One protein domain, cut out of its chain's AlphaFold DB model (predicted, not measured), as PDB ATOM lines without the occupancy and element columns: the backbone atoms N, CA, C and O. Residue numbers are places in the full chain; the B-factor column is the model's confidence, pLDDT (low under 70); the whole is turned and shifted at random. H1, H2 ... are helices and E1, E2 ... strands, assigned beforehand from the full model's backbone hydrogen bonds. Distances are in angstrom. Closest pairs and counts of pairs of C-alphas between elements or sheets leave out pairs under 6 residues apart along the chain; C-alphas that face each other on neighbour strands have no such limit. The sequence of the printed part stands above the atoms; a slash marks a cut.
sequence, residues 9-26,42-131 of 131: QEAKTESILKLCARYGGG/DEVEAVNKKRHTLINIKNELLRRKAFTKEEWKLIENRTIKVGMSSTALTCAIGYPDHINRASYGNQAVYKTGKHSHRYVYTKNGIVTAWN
ATOM      1  N   GLN A   9     -34.957  46.269 -10.197       38.22
ATOM      2  CA  GLN A   9     -33.613  45.912  -9.730       38.22
ATOM      3  C   GLN A   9     -33.611  44.733  -8.740       38.22
ATOM      4  O   GLN A   9     -32.701  43.898  -8.787       38.22
ATOM      5  N   GLU A  10     -34.608  44.638  -7.867       37.53
ATOM      6  CA  GLU A  10     -34.755  43.557  -6.884       37.53
ATOM      7  C   GLU A  10     -35.187  42.249  -7.565       37.53
ATOM      8  O   GLU A  10     -34.610  41.198  -7.288       37.53
ATOM      9  N   ALA A  11     -36.072  42.319  -8.566       39.19
ATOM     10  CA  ALA A  11     -36.466  41.170  -9.389       39.19
ATOM     11  C   ALA A  11     -35.291  40.577 -10.202       39.19
ATOM     12  O   ALA A  11     -35.139  39.353 -10.316       39.19
ATOM     13  N   LYS A  12     -34.399  41.434 -10.731       48.84
ATOM     14  CA  LYS A  12     -33.136  40.993 -11.359       48.84
ATOM     15  C   LYS A  12     -32.199  40.327 -10.356       48.84
ATOM     16  O   LYS A  12     -31.566  39.327 -10.688       48.84
ATOM     17  N   THR A  13     -32.129  40.854  -9.139       45.06
ATOM     18  CA  THR A  13     -31.277  40.308  -8.076       45.06
ATOM     19  C   THR A  13     -31.781  38.937  -7.622       45.06
ATOM     20  O   THR A  13     -30.986  38.007  -7.539       45.06
ATOM     21  N   GLU A  14     -33.093  38.747  -7.457       48.34
ATOM     22  CA  GLU A  14     -33.668  37.424  -7.178       48.34
ATOM     23  C   GLU A  14     -33.388  36.404  -8.286       48.34
ATOM     24  O   GLU A  14     -33.097  35.242  -8.002       48.34
ATOM     25  N   SER A  15     -33.458  36.828  -9.549       52.88
ATOM     26  CA  SER A  15     -33.165  35.961 -10.697       52.88
ATOM     27  C   SER A  15     -31.693  35.541 -10.726       52.88
ATOM     28  O   SER A  15     -31.379  34.385 -11.007       52.88
ATOM     29  N   ILE A  16     -30.793  36.462 -10.369       53.28
ATOM     30  CA  ILE A  16     -29.353  36.222 -10.228       53.28
ATOM     31  C   ILE A  16     -29.062  35.254  -9.077       53.28
ATOM     32  O   ILE A  16     -28.301  34.308  -9.259       53.28
ATOM     33  N   LEU A  17     -29.704  35.437  -7.922       56.38
ATOM     34  CA  LEU A  17     -29.528  34.559  -6.766       56.38
ATOM     35  C   LEU A  17     -30.070  33.154  -7.034       56.38
ATOM     36  O   LEU A  17     -29.384  32.180  -6.729       56.38
ATOM     37  N   LYS A  18     -31.230  33.030  -7.695       57.09
ATOM     38  CA  LYS A  18     -31.776  31.756  -8.211       57.09
ATOM     39  C   LYS A  18     -30.801  31.063  -9.152       57.09
ATOM     40  O   LYS A  18     -30.652  29.844  -9.070       57.09
ATOM     41  N   LEU A  19     -30.091  31.814  -9.992       54.03
ATOM     42  CA  LEU A  19     -29.081  31.255 -10.885       54.03
ATOM     43  C   LEU A  19     -27.808  30.818 -10.138       54.03
ATOM     44  O   LEU A  19     -27.318  29.713 -10.369       54.03
ATOM     45  N   CYS A  20     -27.300  31.643  -9.217       57.09
ATOM     46  CA  CYS A  20     -26.147  31.315  -8.374       57.09
ATOM     47  C   CYS A  20     -26.418  30.087  -7.499       57.09
ATOM     48  O   CYS A  20     -25.596  29.182  -7.460       57.09
ATOM     49  N   ALA A  21     -27.591  29.996  -6.879       57.03
ATOM     50  CA  ALA A  21     -28.006  28.853  -6.075       57.03
ATOM     51  C   ALA A  21     -28.183  27.563  -6.893       57.03
ATOM     52  O   ALA A  21     -27.814  26.480  -6.446       57.03
ATOM     53  N   ARG A  22     -28.738  27.669  -8.108       51.16
ATOM     54  CA  ARG A  22     -28.981  26.520  -8.996       51.16
ATOM     55  C   ARG A  22     -27.695  25.963  -9.614       51.16
ATOM     56  O   ARG A  22     -27.629  24.768  -9.885       51.16
ATOM     57  N   TYR A  23     -26.684  26.801  -9.852       49.44
ATOM     58  CA  TYR A  23     -25.450  26.394 -10.546       49.44
ATOM     59  C   TYR A  23     -24.182  26.456  -9.700       49.44
ATOM     60  O   TYR A  23     -23.176  25.857 -10.081       49.44
ATOM     61  N   GLY A  24     -24.246  27.056  -8.512       44.16
ATOM     62  CA  GLY A  24     -23.236  26.909  -7.469       44.16
ATOM     63  C   GLY A  24     -23.005  25.444  -7.103       44.16
ATOM     64  O   GLY A  24     -21.915  25.123  -6.659       44.16
ATOM     65  N   GLY A  25     -23.963  24.547  -7.400       42.09
ATOM     66  CA  GLY A  25     -23.942  23.103  -7.139       42.09
ATOM     67  C   GLY A  25     -23.089  22.203  -8.052       42.09
ATOM     68  O   GLY A  25     -22.786  21.088  -7.634       42.09
ATOM     69  N   GLY A  26     -22.554  22.633  -9.209       35.56
ATOM     70  CA  GLY A  26     -21.849  21.659 -10.077       35.56
ATOM     71  C   GLY A  26     -20.935  22.168 -11.190       35.56
ATOM     72  O   GLY A  26     -21.139  21.778 -12.332       35.56
ATOM     73  N   ASP A  42     -26.612  20.957 -30.831       60.75
ATOM     74  CA  ASP A  42     -27.567  21.699 -30.001       60.75
ATOM     75  C   ASP A  42     -27.238  21.663 -28.494       60.75
ATOM     76  O   ASP A  42     -27.435  22.649 -27.774       60.75
ATOM     77  N   GLU A  43     -26.694  20.552 -27.989       60.78
ATOM     78  CA  GLU A  43     -26.309  20.431 -26.578       60.78
ATOM     79  C   GLU A  43     -25.071  21.280 -26.268       60.78
ATOM     80  O   GLU A  43     -24.987  21.921 -25.214       60.78
ATOM     81  N   VAL A  44     -24.131  21.352 -27.214       66.62
ATOM     82  CA  VAL A  44     -22.914  22.164 -27.087       66.62
ATOM     83  C   VAL A  44     -23.256  23.657 -27.079       66.62
ATOM     84  O   VAL A  44     -22.743  24.409 -26.240       66.62
ATOM     85  N   GLU A  45     -24.165  24.099 -27.949       68.44
ATOM     86  CA  GLU A  45     -24.631  25.490 -27.980       68.44
ATOM     87  C   GLU A  45     -25.361  25.894 -26.693       68.44
ATOM     88  O   GLU A  45     -25.079  26.955 -26.116       68.44
ATOM     89  N   ALA A  46     -26.242  25.032 -26.177       67.94
ATOM     90  CA  ALA A  46     -26.948  25.275 -24.920       67.94
ATOM     91  C   ALA A  46     -25.978  25.424 -23.731       67.94
ATOM     92  O   ALA A  46     -26.126  26.333 -22.900       67.94
ATOM     93  N   VAL A  47     -24.941  24.582 -23.666       69.12
ATOM     94  CA  VAL A  47     -23.887  24.656 -22.642       69.12
ATOM     95  C   VAL A  47     -23.086  25.957 -22.756       69.12
ATOM     96  O   VAL A  47     -22.834  26.621 -21.742       69.12
ATOM     97  N   ASN A  48     -22.725  26.370 -23.970       67.31
ATOM     98  CA  ASN A  48     -21.953  27.591 -24.200       67.31
ATOM     99  C   ASN A  48     -22.745  28.861 -23.867       67.31
ATOM    100  O   ASN A  48     -22.215  29.759 -23.201       67.31
ATOM    101  N   LYS A  49     -24.028  28.925 -24.236       73.56
ATOM    102  CA  LYS A  49     -24.925  30.038 -23.879       73.56
ATOM    103  C   LYS A  49     -25.078  30.181 -22.363       73.56
ATOM    104  O   LYS A  49     -25.045  31.286 -21.809       73.56
ATOM    105  N   LYS A  50     -25.184  29.051 -21.664       70.56
ATOM    106  CA  LYS A  50     -25.276  28.996 -20.202       70.56
ATOM    107  C   LYS A  50     -23.998  29.491 -19.521       70.56
ATOM    108  O   LYS A  50     -24.083  30.273 -18.573       70.56
ATOM    109  N   ARG A  51     -22.822  29.094 -20.020       67.19
ATOM    110  CA  ARG A  51     -21.520  29.588 -19.531       67.19
ATOM    111  C   ARG A  51     -21.397  31.106 -19.654       67.19
ATOM    112  O   ARG A  51     -21.070  31.757 -18.664       67.19
ATOM    113  N   HIS A  52     -21.733  31.670 -20.814       69.94
ATOM    114  CA  HIS A  52     -21.708  33.124 -21.022       69.94
ATOM    115  C   HIS A  52     -22.625  33.867 -20.044       69.94
ATOM    116  O   HIS A  52     -22.236  34.877 -19.459       69.94
ATOM    117  N   THR A  53     -23.821  33.329 -19.795       79.19
ATOM    118  CA  THR A  53     -24.771  33.913 -18.837       79.19
ATOM    119  C   THR A  53     -24.203  33.932 -17.413       79.19
ATOM    120  O   THR A  53     -24.302  34.946 -16.723       79.19
ATOM    121  N   LEU A  54     -23.559  32.845 -16.977       72.12
ATOM    122  CA  LEU A  54     -22.935  32.766 -15.651       72.12
ATOM    123  C   LEU A  54     -21.767  33.742 -15.492       72.12
ATOM    124  O   LEU A  54     -21.655  34.392 -14.452       72.12
ATOM    125  N   ILE A  55     -20.928  33.876 -16.523       77.44
ATOM    126  CA  ILE A  55     -19.816  34.835 -16.534       77.44
ATOM    127  C   ILE A  55     -20.352  36.262 -16.385       77.44
ATOM    128  O   ILE A  55     -19.883  37.006 -15.526       77.44
ATOM    129  N   ASN A  56     -21.393  36.618 -17.141       83.12
ATOM    130  CA  ASN A  56     -22.011  37.941 -17.062       83.12
ATOM    131  C   ASN A  56     -22.588  38.230 -15.669       83.12
ATOM    132  O   ASN A  56     -22.442  39.336 -15.154       83.12
ATOM    133  N   ILE A  57     -23.192  37.228 -15.028       81.06
ATOM    134  CA  ILE A  57     -23.731  37.366 -13.672       81.06
ATOM    135  C   ILE A  57     -22.620  37.538 -12.641       81.06
ATOM    136  O   ILE A  57     -22.705  38.443 -11.809       81.06
ATOM    137  N   LYS A  58     -21.559  36.723 -12.701       80.50
ATOM    138  CA  LYS A  58     -20.404  36.877 -11.805       80.50
ATOM    139  C   LYS A  58     -19.787  38.265 -11.964       80.50
ATOM    140  O   LYS A  58     -19.546  38.935 -10.962       80.50
ATOM    141  N   ASN A  59     -19.604  38.724 -13.200       82.81
ATOM    142  CA  ASN A  59     -19.056  40.047 -13.494       82.81
ATOM    143  C   ASN A  59     -19.937  41.169 -12.939       82.81
ATOM    144  O   ASN A  59     -19.415  42.110 -12.348       82.81
ATOM    145  N   GLU A  60     -21.259  41.057 -13.056       87.31
ATOM    146  CA  GLU A  60     -22.173  42.055 -12.497       87.31
ATOM    147  C   GLU A  60     -22.140  42.076 -10.961       87.31
ATOM    148  O   GLU A  60     -22.119  43.149 -10.356       87.31
ATOM    149  N   LEU A  61     -22.070  40.909 -10.315       87.06
ATOM    150  CA  LEU A  61     -21.939  40.804  -8.858       87.06
ATOM    151  C   LEU A  61     -20.605  41.379  -8.359       87.06
ATOM    152  O   LEU A  61     -20.580  42.073  -7.340       87.06
ATOM    153  N   LEU A  62     -19.514  41.147  -9.095       85.12
ATOM    154  CA  LEU A  62     -18.205  41.745  -8.824       85.12
ATOM    155  C   LEU A  62     -18.235  43.266  -9.012       85.12
ATOM    156  O   LEU A  62     -17.797  43.998  -8.124       85.12
ATOM    157  N   ARG A  63     -18.814  43.751 -10.118       90.94
ATOM    158  CA  ARG A  63     -18.957  45.185 -10.419       90.94
ATOM    159  C   ARG A  63     -19.739  45.916  -9.328       90.94
ATOM    160  O   ARG A  63     -19.369  47.022  -8.944       90.94
ATOM    161  N   ARG A  64     -20.799  45.289  -8.808       89.81
ATOM    162  CA  ARG A  64     -21.623  45.826  -7.712       89.81
ATOM    163  C   ARG A  64     -21.005  45.658  -6.330       89.81
ATOM    164  O   ARG A  64     -21.571  46.184  -5.378       89.81
ATOM    165  N   LYS A  65     -19.892  44.928  -6.206       91.00
ATOM    166  CA  LYS A  65     -19.305  44.542  -4.914       91.00
ATOM    167  C   LYS A  65     -20.351  43.889  -4.000       91.00
ATOM    168  O   LYS A  65     -20.429  44.196  -2.817       91.00
ATOM    169  N   ALA A  66     -21.169  43.004  -4.573       89.38
ATOM    170  CA  ALA A  66     -22.292  42.378  -3.872       89.38
ATOM    171  C   ALA A  66     -21.856  41.506  -2.679       89.38
ATOM    172  O   ALA A  66     -22.646  41.292  -1.766       89.38
ATOM    173  N   PHE A  67     -20.608  41.021  -2.695       91.94
ATOM    174  CA  PHE A  67     -20.008  40.206  -1.643       91.94
ATOM    175  C   PHE A  67     -18.606  40.706  -1.301       91.94
ATOM    176  O   PHE A  67     -17.876  41.207  -2.166       91.94
ATOM    177  N   THR A  68     -18.215  40.516  -0.045       93.88
ATOM    178  CA  THR A  68     -16.834  40.717   0.419       93.88
ATOM    179  C   THR A  68     -15.881  39.673  -0.180       93.88
ATOM    180  O   THR A  68     -16.308  38.649  -0.719       93.88
ATOM    181  N   LYS A  69     -14.562  39.902  -0.087       92.00
ATOM    182  CA  LYS A  69     -13.560  38.920  -0.551       92.00
ATOM    183  C   LYS A  69     -13.672  37.606   0.224       92.00
ATOM    184  O   LYS A  69     -13.491  36.532  -0.342       92.00
ATOM    185  N   GLU A  70     -13.976  37.695   1.511       93.31
ATOM    186  CA  GLU A  70     -14.169  36.564   2.410       93.31
ATOM    187  C   GLU A  70     -15.412  35.766   2.015       93.31
ATOM    188  O   GLU A  70     -15.336  34.545   1.900       93.31
ATOM    189  N   GLU A  71     -16.531  36.433   1.733       92.38
ATOM    190  CA  GLU A  71     -17.746  35.768   1.250       92.38
ATOM    191  C   GLU A  71     -17.547  35.114  -0.114       92.38
ATOM    192  O   GLU A  71     -18.009  33.993  -0.302       92.38
ATOM    193  N   TRP A  72     -16.812  35.740  -1.039       91.31
ATOM    194  CA  TRP A  72     -16.467  35.098  -2.310       91.31
ATOM    195  C   TRP A  72     -15.720  33.780  -2.104       91.31
ATOM    196  O   TRP A  72     -16.089  32.783  -2.719       91.31
ATOM    197  N   LYS A  73     -14.744  33.736  -1.185       91.62
ATOM    198  CA  LYS A  73     -14.043  32.488  -0.838       91.62
ATOM    199  C   LYS A  73     -15.001  31.434  -0.281       91.62
ATOM    200  O   LYS A  73     -14.874  30.261  -0.612       91.62
ATOM    201  N   LEU A  74     -15.956  31.829   0.562       91.75
ATOM    202  CA  LEU A  74     -16.954  30.905   1.114       91.75
ATOM    203  C   LEU A  74     -17.896  30.370   0.029       91.75
ATOM    204  O   LEU A  74     -18.184  29.174   0.019       91.75
ATOM    205  N   ILE A  75     -18.325  31.231  -0.901       88.75
ATOM    206  CA  ILE A  75     -19.174  30.872  -2.043       88.75
ATOM    207  C   ILE A  75     -18.445  29.891  -2.964       88.75
ATOM    208  O   ILE A  75     -18.994  28.843  -3.294       88.75
ATOM    209  N   GLU A  76     -17.203  30.196  -3.344       86.44
ATOM    210  CA  GLU A  76     -16.396  29.339  -4.222       86.44
ATOM    211  C   GLU A  76     -16.107  27.975  -3.575       86.44
ATOM    212  O   GLU A  76     -16.177  26.948  -4.249       86.44
ATOM    213  N   ASN A  77     -15.896  27.945  -2.254       86.81
ATOM    214  CA  ASN A  77     -15.661  26.714  -1.495       86.81
ATOM    215  C   ASN A  77     -16.942  26.002  -1.026       86.81
ATOM    216  O   ASN A  77     -16.847  24.951  -0.398       86.81
ATOM    217  N   ARG A  78     -18.134  26.559  -1.283       89.38
ATOM    218  CA  ARG A  78     -19.435  26.034  -0.813       89.38
ATOM    219  C   ARG A  78     -19.510  25.802   0.699       89.38
ATOM    220  O   ARG A  78     -20.070  24.810   1.168       89.38
ATOM    221  N   THR A  79     -18.929  26.709   1.475       92.50
ATOM    222  CA  THR A  79     -18.878  26.600   2.939       92.50
ATOM    223  C   THR A  79     -19.769  27.633   3.615       92.50
ATOM    224  O   THR A  79     -20.003  28.725   3.100       92.50
ATOM    225  N   ILE A  80     -20.279  27.270   4.793       94.19
ATOM    226  CA  ILE A  80     -21.085  28.145   5.644       94.19
ATOM    227  C   ILE A  80     -20.180  28.713   6.732       94.19
ATOM    228  O   ILE A  80     -19.420  27.975   7.361       94.19
ATOM    229  N   LYS A  81     -20.284  30.016   6.998       96.75
ATOM    230  CA  LYS A  81     -19.585  30.667   8.109       96.75
ATOM    231  C   LYS A  81     -20.515  31.628   8.837       96.75
ATOM    232  O   LYS A  81     -21.251  32.384   8.211       96.75
ATOM    233  N   VAL A  82     -20.446  31.635  10.166       97.31
ATOM    234  CA  VAL A  82     -21.109  32.661  10.982       97.31
ATOM    235  C   VAL A  82     -20.579  34.044  10.594       97.31
ATOM    236  O   VAL A  82     -19.379  34.222  10.384       97.31
ATOM    237  N   GLY A  83     -21.487  35.007  10.468       96.56
ATOM    238  CA  GLY A  83     -21.200  36.368  10.023       96.56
ATOM    239  C   GLY A  83     -21.317  36.589   8.513       96.56
ATOM    240  O   GLY A  83     -21.320  37.742   8.092       96.56
ATOM    241  N   MET A  84     -21.454  35.539   7.689       96.44
ATOM    242  CA  MET A  84     -21.717  35.726   6.255       96.44
ATOM    243  C   MET A  84     -23.155  36.205   6.016       96.44
ATOM    244  O   MET A  84     -24.063  35.866   6.784       96.44
ATOM    245  N   SER A  85     -23.391  36.949   4.936       96.19
ATOM    246  CA  SER A  85     -24.750  37.342   4.559       96.19
ATOM    247  C   SER A  85     -25.599  36.140   4.124       96.19
ATOM    248  O   SER A  85     -25.104  35.161   3.561       96.19
ATOM    249  N   SER A  86     -26.917  36.217   4.322       93.56
ATOM    250  CA  SER A  86     -27.879  35.220   3.831       93.56
ATOM    251  C   SER A  86     -27.863  35.111   2.304       93.56
ATOM    252  O   SER A  86     -28.143  34.054   1.739       93.56
ATOM    253  N   THR A  87     -27.504  36.200   1.628       92.75
ATOM    254  CA  THR A  87     -27.305  36.242   0.179       92.75
ATOM    255  C   THR A  87     -26.081  35.418  -0.224       92.75
ATOM    256  O   THR A  87     -26.186  34.572  -1.111       92.75
ATOM    257  N   ALA A  88     -24.946  35.591   0.466       91.81
ATOM    258  CA  ALA A  88     -23.756  34.772   0.245       91.81
ATOM    259  C   ALA A  88     -24.021  33.298   0.576       91.81
ATOM    260  O   ALA A  88     -23.588  32.424  -0.169       91.81
ATOM    261  N   LEU A  89     -24.786  33.012   1.637       94.12
ATOM    262  CA  LEU A  89     -25.222  31.654   1.981       94.12
ATOM    263  C   LEU A  89     -25.981  31.012   0.815       94.12
ATOM    264  O   LEU A  89     -25.653  29.905   0.394       94.12
ATOM    265  N   THR A  90     -26.954  31.736   0.261       91.75
ATOM    266  CA  THR A  90     -27.772  31.263  -0.864       91.75
ATOM    267  C   THR A  90     -26.914  30.973  -2.098       91.75
ATOM    268  O   THR A  90     -27.104  29.964  -2.775       91.75
ATOM    269  N   CYS A  91     -25.923  31.823  -2.378       87.19
ATOM    270  CA  CYS A  91     -24.963  31.591  -3.456       87.19
ATOM    271  C   CYS A  91     -24.019  30.410  -3.182       87.19
ATOM    272  O   CYS A  91     -23.622  29.732  -4.127       87.19
ATOM    273  N   ALA A  92     -23.645  30.178  -1.922       89.06
ATOM    274  CA  ALA A  92     -22.695  29.141  -1.535       89.06
ATOM    275  C   ALA A  92     -23.302  27.733  -1.581       89.06
ATOM    276  O   ALA A  92     -22.646  26.803  -2.046       89.06
ATOM    277  N   ILE A  93     -24.536  27.564  -1.090       89.56
ATOM    278  CA  ILE A  93     -25.132  26.230  -0.892       89.56
ATOM    279  C   ILE A  93     -26.529  26.052  -1.495       89.56
ATOM    280  O   ILE A  93     -27.083  24.958  -1.411       89.56
ATOM    281  N   GLY A  94     -27.094  27.081  -2.125       89.88
ATOM    282  CA  GLY A  94     -28.402  27.006  -2.769       89.88
ATOM    283  C   GLY A  94     -29.539  27.647  -1.969       89.88
ATOM    284  O   GLY A  94     -29.322  28.253  -0.921       89.88
ATOM    285  N   TYR A  95     -30.771  27.518  -2.473       90.19
ATOM    286  CA  TYR A  95     -31.966  27.943  -1.735       90.19
ATOM    287  C   TYR A  95     -32.365  26.881  -0.710       90.19
ATOM    288  O   TYR A  95     -32.309  25.694  -1.032       90.19
ATOM    289  N   PRO A  96     -32.808  27.288   0.489       92.19
ATOM    290  CA  PRO A  96     -33.373  26.351   1.442       92.19
ATOM    291  C   PRO A  96     -34.702  25.791   0.935       92.19
ATOM    292  O   PRO A  96     -35.462  26.483   0.255       92.19
ATOM    293  N   ASP A  97     -35.010  24.562   1.338       92.88
ATOM    294  CA  ASP A  97     -36.303  23.930   1.079       92.88
ATOM    295  C   ASP A  97     -37.427  24.635   1.848       92.88
ATOM    296  O   ASP A  97     -38.537  24.802   1.343       92.88
ATOM    297  N   HIS A  98     -37.131  25.055   3.083       92.12
ATOM    298  CA  HIS A  98     -38.081  25.712   3.974       92.12
ATOM    299  C   HIS A  98     -37.402  26.821   4.782       92.12
ATOM    300  O   HIS A  98     -36.222  26.731   5.123       92.12
ATOM    301  N   ILE A  99     -38.158  27.869   5.120       93.31
ATOM    302  CA  ILE A  99     -37.709  28.931   6.027       93.31
ATOM    303  C   ILE A  99     -38.738  29.080   7.143       93.31
ATOM    304  O   ILE A  99     -39.838  29.585   6.914       93.31
ATOM    305  N   ASN A 100     -38.355  28.692   8.355       92.94
ATOM    306  CA  ASN A 100     -39.148  28.914   9.557       92.94
ATOM    307  C   ASN A 100     -38.827  30.309  10.106       92.94
ATOM    308  O   ASN A 100     -37.660  30.646  10.309       92.94
ATOM    309  N   ARG A 101     -39.848  31.137  10.336       90.38
ATOM    310  CA  ARG A 101     -39.682  32.505  10.852       90.38
ATOM    311  C   ARG A 101     -40.050  32.551  12.330       90.38
ATOM    312  O   ARG A 101     -41.129  32.094  12.695       90.38
ATOM    313  N   ALA A 102     -39.184  33.125  13.158       81.25
ATOM    314  CA  ALA A 102     -39.414  33.316  14.586       81.25
ATOM    315  C   ALA A 102     -39.030  34.740  15.020       81.25
ATOM    316  O   ALA A 102     -38.312  35.452  14.317       81.25
ATOM    317  N   SER A 103     -39.479  35.155  16.208       82.44
ATOM    318  CA  SER A 103     -39.199  36.490  16.769       82.44
ATOM    319  C   SER A 103     -37.702  36.775  16.948       82.44
ATOM    320  O   SER A 103     -37.276  37.926  16.890       82.44
ATOM    321  N   TYR A 104     -36.889  35.735  17.131       82.44
ATOM    322  CA  TYR A 104     -35.443  35.839  17.326       82.44
ATOM    323  C   TYR A 104     -34.616  35.656  16.041       82.44
ATOM    324  O   TYR A 104     -33.396  35.836  16.087       82.44
ATOM    325  N   GLY A 105     -35.243  35.345  14.902       90.06
ATOM    326  CA  GLY A 105     -34.566  35.152  13.617       90.06
ATOM    327  C   GLY A 105     -35.259  34.139  12.703       90.06
ATOM    328  O   GLY A 105     -36.271  33.536  13.055       90.06
ATOM    329  N   ASN A 106     -34.687  33.941  11.517       94.38
ATOM    330  CA  ASN A 106     -35.141  32.949  10.547       94.38
ATOM    331  C   ASN A 106     -34.250  31.705  10.603       94.38
ATOM    332  O   ASN A 106     -33.026  31.817  10.667       94.38
ATOM    333  N   GLN A 107     -34.851  30.530  10.492       95.38
ATOM    334  CA  GLN A 107     -34.168  29.248  10.353       95.38
ATOM    335  C   GLN A 107     -34.400  28.719   8.932       95.38
ATOM    336  O   GLN A 107     -35.522  28.380   8.560       95.38
ATOM    337  N   ALA A 108     -33.338  28.663   8.137       94.19
ATOM    338  CA  ALA A 108     -33.317  28.057   6.813       94.19
ATOM    339  C   ALA A 108     -33.025  26.555   6.939       94.19
ATOM    340  O   ALA A 108     -32.070  26.166   7.613       94.19
ATOM    341  N   VAL A 109     -33.843  25.723   6.297       94.31
ATOM    342  CA  VAL A 109     -33.768  24.258   6.351       94.31
ATOM    343  C   VAL A 109     -33.339  23.727   4.990       94.31
ATOM    344  O   VAL A 109     -33.991  24.016   3.987       94.31
ATOM    345  N   TYR A 110     -32.269  22.933   4.971       92.75
ATOM    346  CA  TYR A 110     -31.731  22.289   3.774       92.75
ATOM    347  C   TYR A 110     -31.806  20.771   3.934       92.75
ATOM    348  O   TYR A 110     -31.201  20.211   4.851       92.75
ATOM    349  N   LYS A 111     -32.526  20.085   3.050       91.38
ATOM    350  CA  LYS A 111     -32.570  18.621   2.995       91.38
ATOM    351  C   LYS A 111     -31.257  18.108   2.413       91.38
ATOM    352  O   LYS A 111     -30.903  18.420   1.283       91.38
ATOM    353  N   THR A 112     -30.527  17.313   3.187       88.00
ATOM    354  CA  THR A 112     -29.257  16.701   2.751       88.00
ATOM    355  C   THR A 112     -29.406  15.218   2.409       88.00
ATOM    356  O   THR A 112     -28.487  14.611   1.869       88.00
ATOM    357  N   GLY A 113     -30.572  14.640   2.691       87.50
ATOM    358  CA  GLY A 113     -30.919  13.245   2.444       87.50
ATOM    359  C   GLY A 113     -32.370  12.979   2.846       87.50
ATOM    360  O   GLY A 113     -33.085  13.889   3.259       87.50
ATOM    361  N   LYS A 114     -32.820  11.722   2.751       86.81
ATOM    362  CA  LYS A 114     -34.222  11.348   3.033       86.81
ATOM    363  C   LYS A 114     -34.667  11.686   4.464       86.81
ATOM    364  O   LYS A 114     -35.824  12.029   4.684       86.81
ATOM    365  N   HIS A 115     -33.747  11.588   5.423       90.00
ATOM    366  CA  HIS A 115     -34.011  11.798   6.850       90.00
ATOM    367  C   HIS A 115     -33.022  12.771   7.510       90.00
ATOM    368  O   HIS A 115     -33.001  12.883   8.732       90.00
ATOM    369  N   SER A 116     -32.203  13.476   6.726       88.62
ATOM    370  CA  SER A 116     -31.182  14.390   7.240       88.62
ATOM    371  C   SER A 116     -31.424  15.815   6.760       88.62
ATOM    372  O   SER A 116     -31.721  16.067   5.589       88.62
ATOM    373  N   HIS A 117     -31.272  16.749   7.690       92.62
ATOM    374  CA  HIS A 117     -31.461  18.171   7.459       92.62
ATOM    375  C   HIS A 117     -30.267  18.931   8.021       92.62
ATOM    376  O   HIS A 117     -29.701  18.538   9.040       92.62
ATOM    377  N   ARG A 118     -29.918  20.025   7.354       93.44
ATOM    378  CA  ARG A 118     -28.982  21.040   7.828       93.44
ATOM    379  C   ARG A 118     -29.773  22.302   8.130       93.44
ATOM    380  O   ARG A 118     -30.581  22.722   7.294       93.44
ATOM    381  N   TYR A 119     -29.544  22.906   9.288       94.88
ATOM    382  CA  TYR A 119     -30.253  24.122   9.681       94.88
ATOM    383  C   TYR A 119     -29.281  25.288   9.746       94.88
ATOM    384  O   TYR A 119     -28.188  25.186  10.297       94.88
ATOM    385  N   VAL A 120     -29.689  26.424   9.190       96.50
ATOM    386  CA  VAL A 120     -28.905  27.660   9.227       96.50
ATOM    387  C   VAL A 120     -29.765  28.766   9.806       96.50
ATOM    388  O   VAL A 120     -30.830  29.089   9.284       96.50
ATOM    389  N   TYR A 121     -29.297  29.360  10.892       96.75
ATOM    390  CA  TYR A 121     -29.980  30.438  11.586       96.75
ATOM    391  C   TYR A 121     -29.463  31.772  11.075       96.75
ATOM    392  O   TYR A 121     -28.253  31.986  10.965       96.75
ATOM    393  N   THR A 122     -30.387  32.672  10.765       96.44
ATOM    394  CA  THR A 122     -30.086  34.015  10.282       96.44
ATOM    395  C   THR A 122     -30.862  35.057  11.069       96.44
ATOM    396  O   THR A 122     -32.037  34.879  11.391       96.44
ATOM    397  N   LYS A 123     -30.215  36.184  11.347       95.69
ATOM    398  CA  LYS A 123     -30.838  37.358  11.957       95.69
ATOM    399  C   LYS A 123     -30.398  38.586  11.179       95.69
ATOM    400  O   LYS A 123     -29.214  38.743  10.904       95.69
ATOM    401  N   ASN A 124     -31.353  39.426  10.782       94.19
ATOM    402  CA  ASN A 124     -31.102  40.632   9.980       94.19
ATOM    403  C   ASN A 124     -30.267  40.369   8.711       94.19
ATOM    404  O   ASN A 124     -29.385  41.147   8.368       94.19
ATOM    405  N   GLY A 125     -30.519  39.246   8.032       92.25
ATOM    406  CA  GLY A 125     -29.798  38.879   6.811       92.25
ATOM    407  C   GLY A 125     -28.367  38.375   7.028       92.25
ATOM    408  O   GLY A 125     -27.636  38.243   6.054       92.25
ATOM    409  N   ILE A 126     -27.961  38.070   8.265       96.38
ATOM    410  CA  ILE A 126     -26.631  37.542   8.606       96.38
ATOM    411  C   ILE A 126     -26.764  36.164   9.252       96.38
ATOM    412  O   ILE A 126     -27.645  35.955  10.084       96.38
ATOM    413  N   VAL A 127     -25.885  35.226   8.894       97.06
ATOM    414  CA  VAL A 127     -25.807  33.897   9.519       97.06
ATOM    415  C   VAL A 127     -25.283  34.020  10.945       97.06
ATOM    416  O   VAL A 127     -24.185  34.525  11.166       97.06
ATOM    417  N   THR A 128     -26.041  33.512  11.913       97.62
ATOM    418  CA  THR A 128     -25.685  33.547  13.339       97.62
ATOM    419  C   THR A 128     -25.241  32.190  13.874       97.62
ATOM    420  O   THR A 128     -24.431  32.143  14.791       97.62
ATOM    421  N   ALA A 129     -25.751  31.090  13.315       96.50
ATOM    422  CA  ALA A 129     -25.402  29.721  13.706       96.50
ATOM    423  C   ALA A 129     -25.804  28.722  12.608       96.50
ATOM    424  O   ALA A 129     -26.632  29.048  11.755       96.50
ATOM    425  N   TRP A 130     -25.259  27.504  12.639       95.50
ATOM    426  CA  TRP A 130     -25.691  26.395  11.781       95.50
ATOM    427  C   TRP A 130     -25.312  25.028  12.374       95.50
ATOM    428  O   TRP A 130     -24.391  24.963  13.191       95.50
ATOM    429  N   ASN A 131     -26.020  23.965  11.974       87.62
ATOM    430  CA  ASN A 131     -25.727  22.563  12.309       87.62
ATOM    431  C   ASN A 131     -25.958  21.621  11.120       87.62
ATOM    432  O   ASN A 131     -26.863  21.895  10.299       87.62
TER     433      ASN A 131
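This is residues 9 to 26 and 42 to 131 of the 131 residues of an uncharacterized protein of hydrothermal vent metagenome (UniProt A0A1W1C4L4). A strongly twisted sheet of four strands forms a wall with the short helix H4 over one face, and H1 and H3 pack on H4. The long helix H2 is near H1, and its residues 42 to 52 stick out as a free arm. The printed part has 108 residues, with four named helices, H1 to H4, before four named strands, E1 to E4; the sheet's order is E1 - E2 - E3 - E4, a meander, each strand the antiparallel neighbour of the one before. The class is mixed, and the whole is compact, with a radius of gyration of the C-alphas of 14.9 A and spans of 47 by 34 by 26 A.

E1, residues 98 to 102, and E2, residues 105 to 111, form a hairpin, with N 100 and O 107 at 2.9 A. E2 forms another with E3, residues 117 to 123, with N 108 and O 120 at 2.8 A. E3 and E4, residues 126 to 130, form a third, with N 121 and O 129 at 2.8 A. H4, residues 86 to 93, is on the sheet at a height of 9.8 A, over E3 and along the strands, at 13 degrees to E3 on the local plane. H1, residues 9 to 23, touches H4 with residues 17 to 21 alone, at a shallow tilt of 25 degrees, the same way; the closest C-alphas, of Ala 21 and Cys 91, are 4.9 A apart. H3, residues 69 to 76, touches H4 at 38 degrees, only just a steep tilt, the same way; the closest C-alphas are those of Ile 75 and Ala 92, 4.0 A. H2, residues 42 to 63, is close to H1 but not clearly touching, with the closest C-alphas, of Ile 16 and Ile 57, 6.7 A apart. In H1, H2, H3 and H4 every O i to N i+4 pair is within hydrogen-bond range.

E2 and E3 are 19.8 and 19.7 A long from first to last C-alpha, H2 31.8 A and H1 21.2 A. C-alpha 9 begins H1 at (-33.613, 45.912, -9.730), and C-alpha 130 ends E4 at (-25.691, 26.395, 11.781).

The two C-alphas farthest apart, of Asp 42 and Ser 103, are 50.4 A apart. Residues 27 to 41 are cut out, with 20.7 A between C-alphas 26 and 42. Of the links printed whole, none is long. The pLDDT is under 70 at residues 9 to 26, 42 to 48 and 51 to 52.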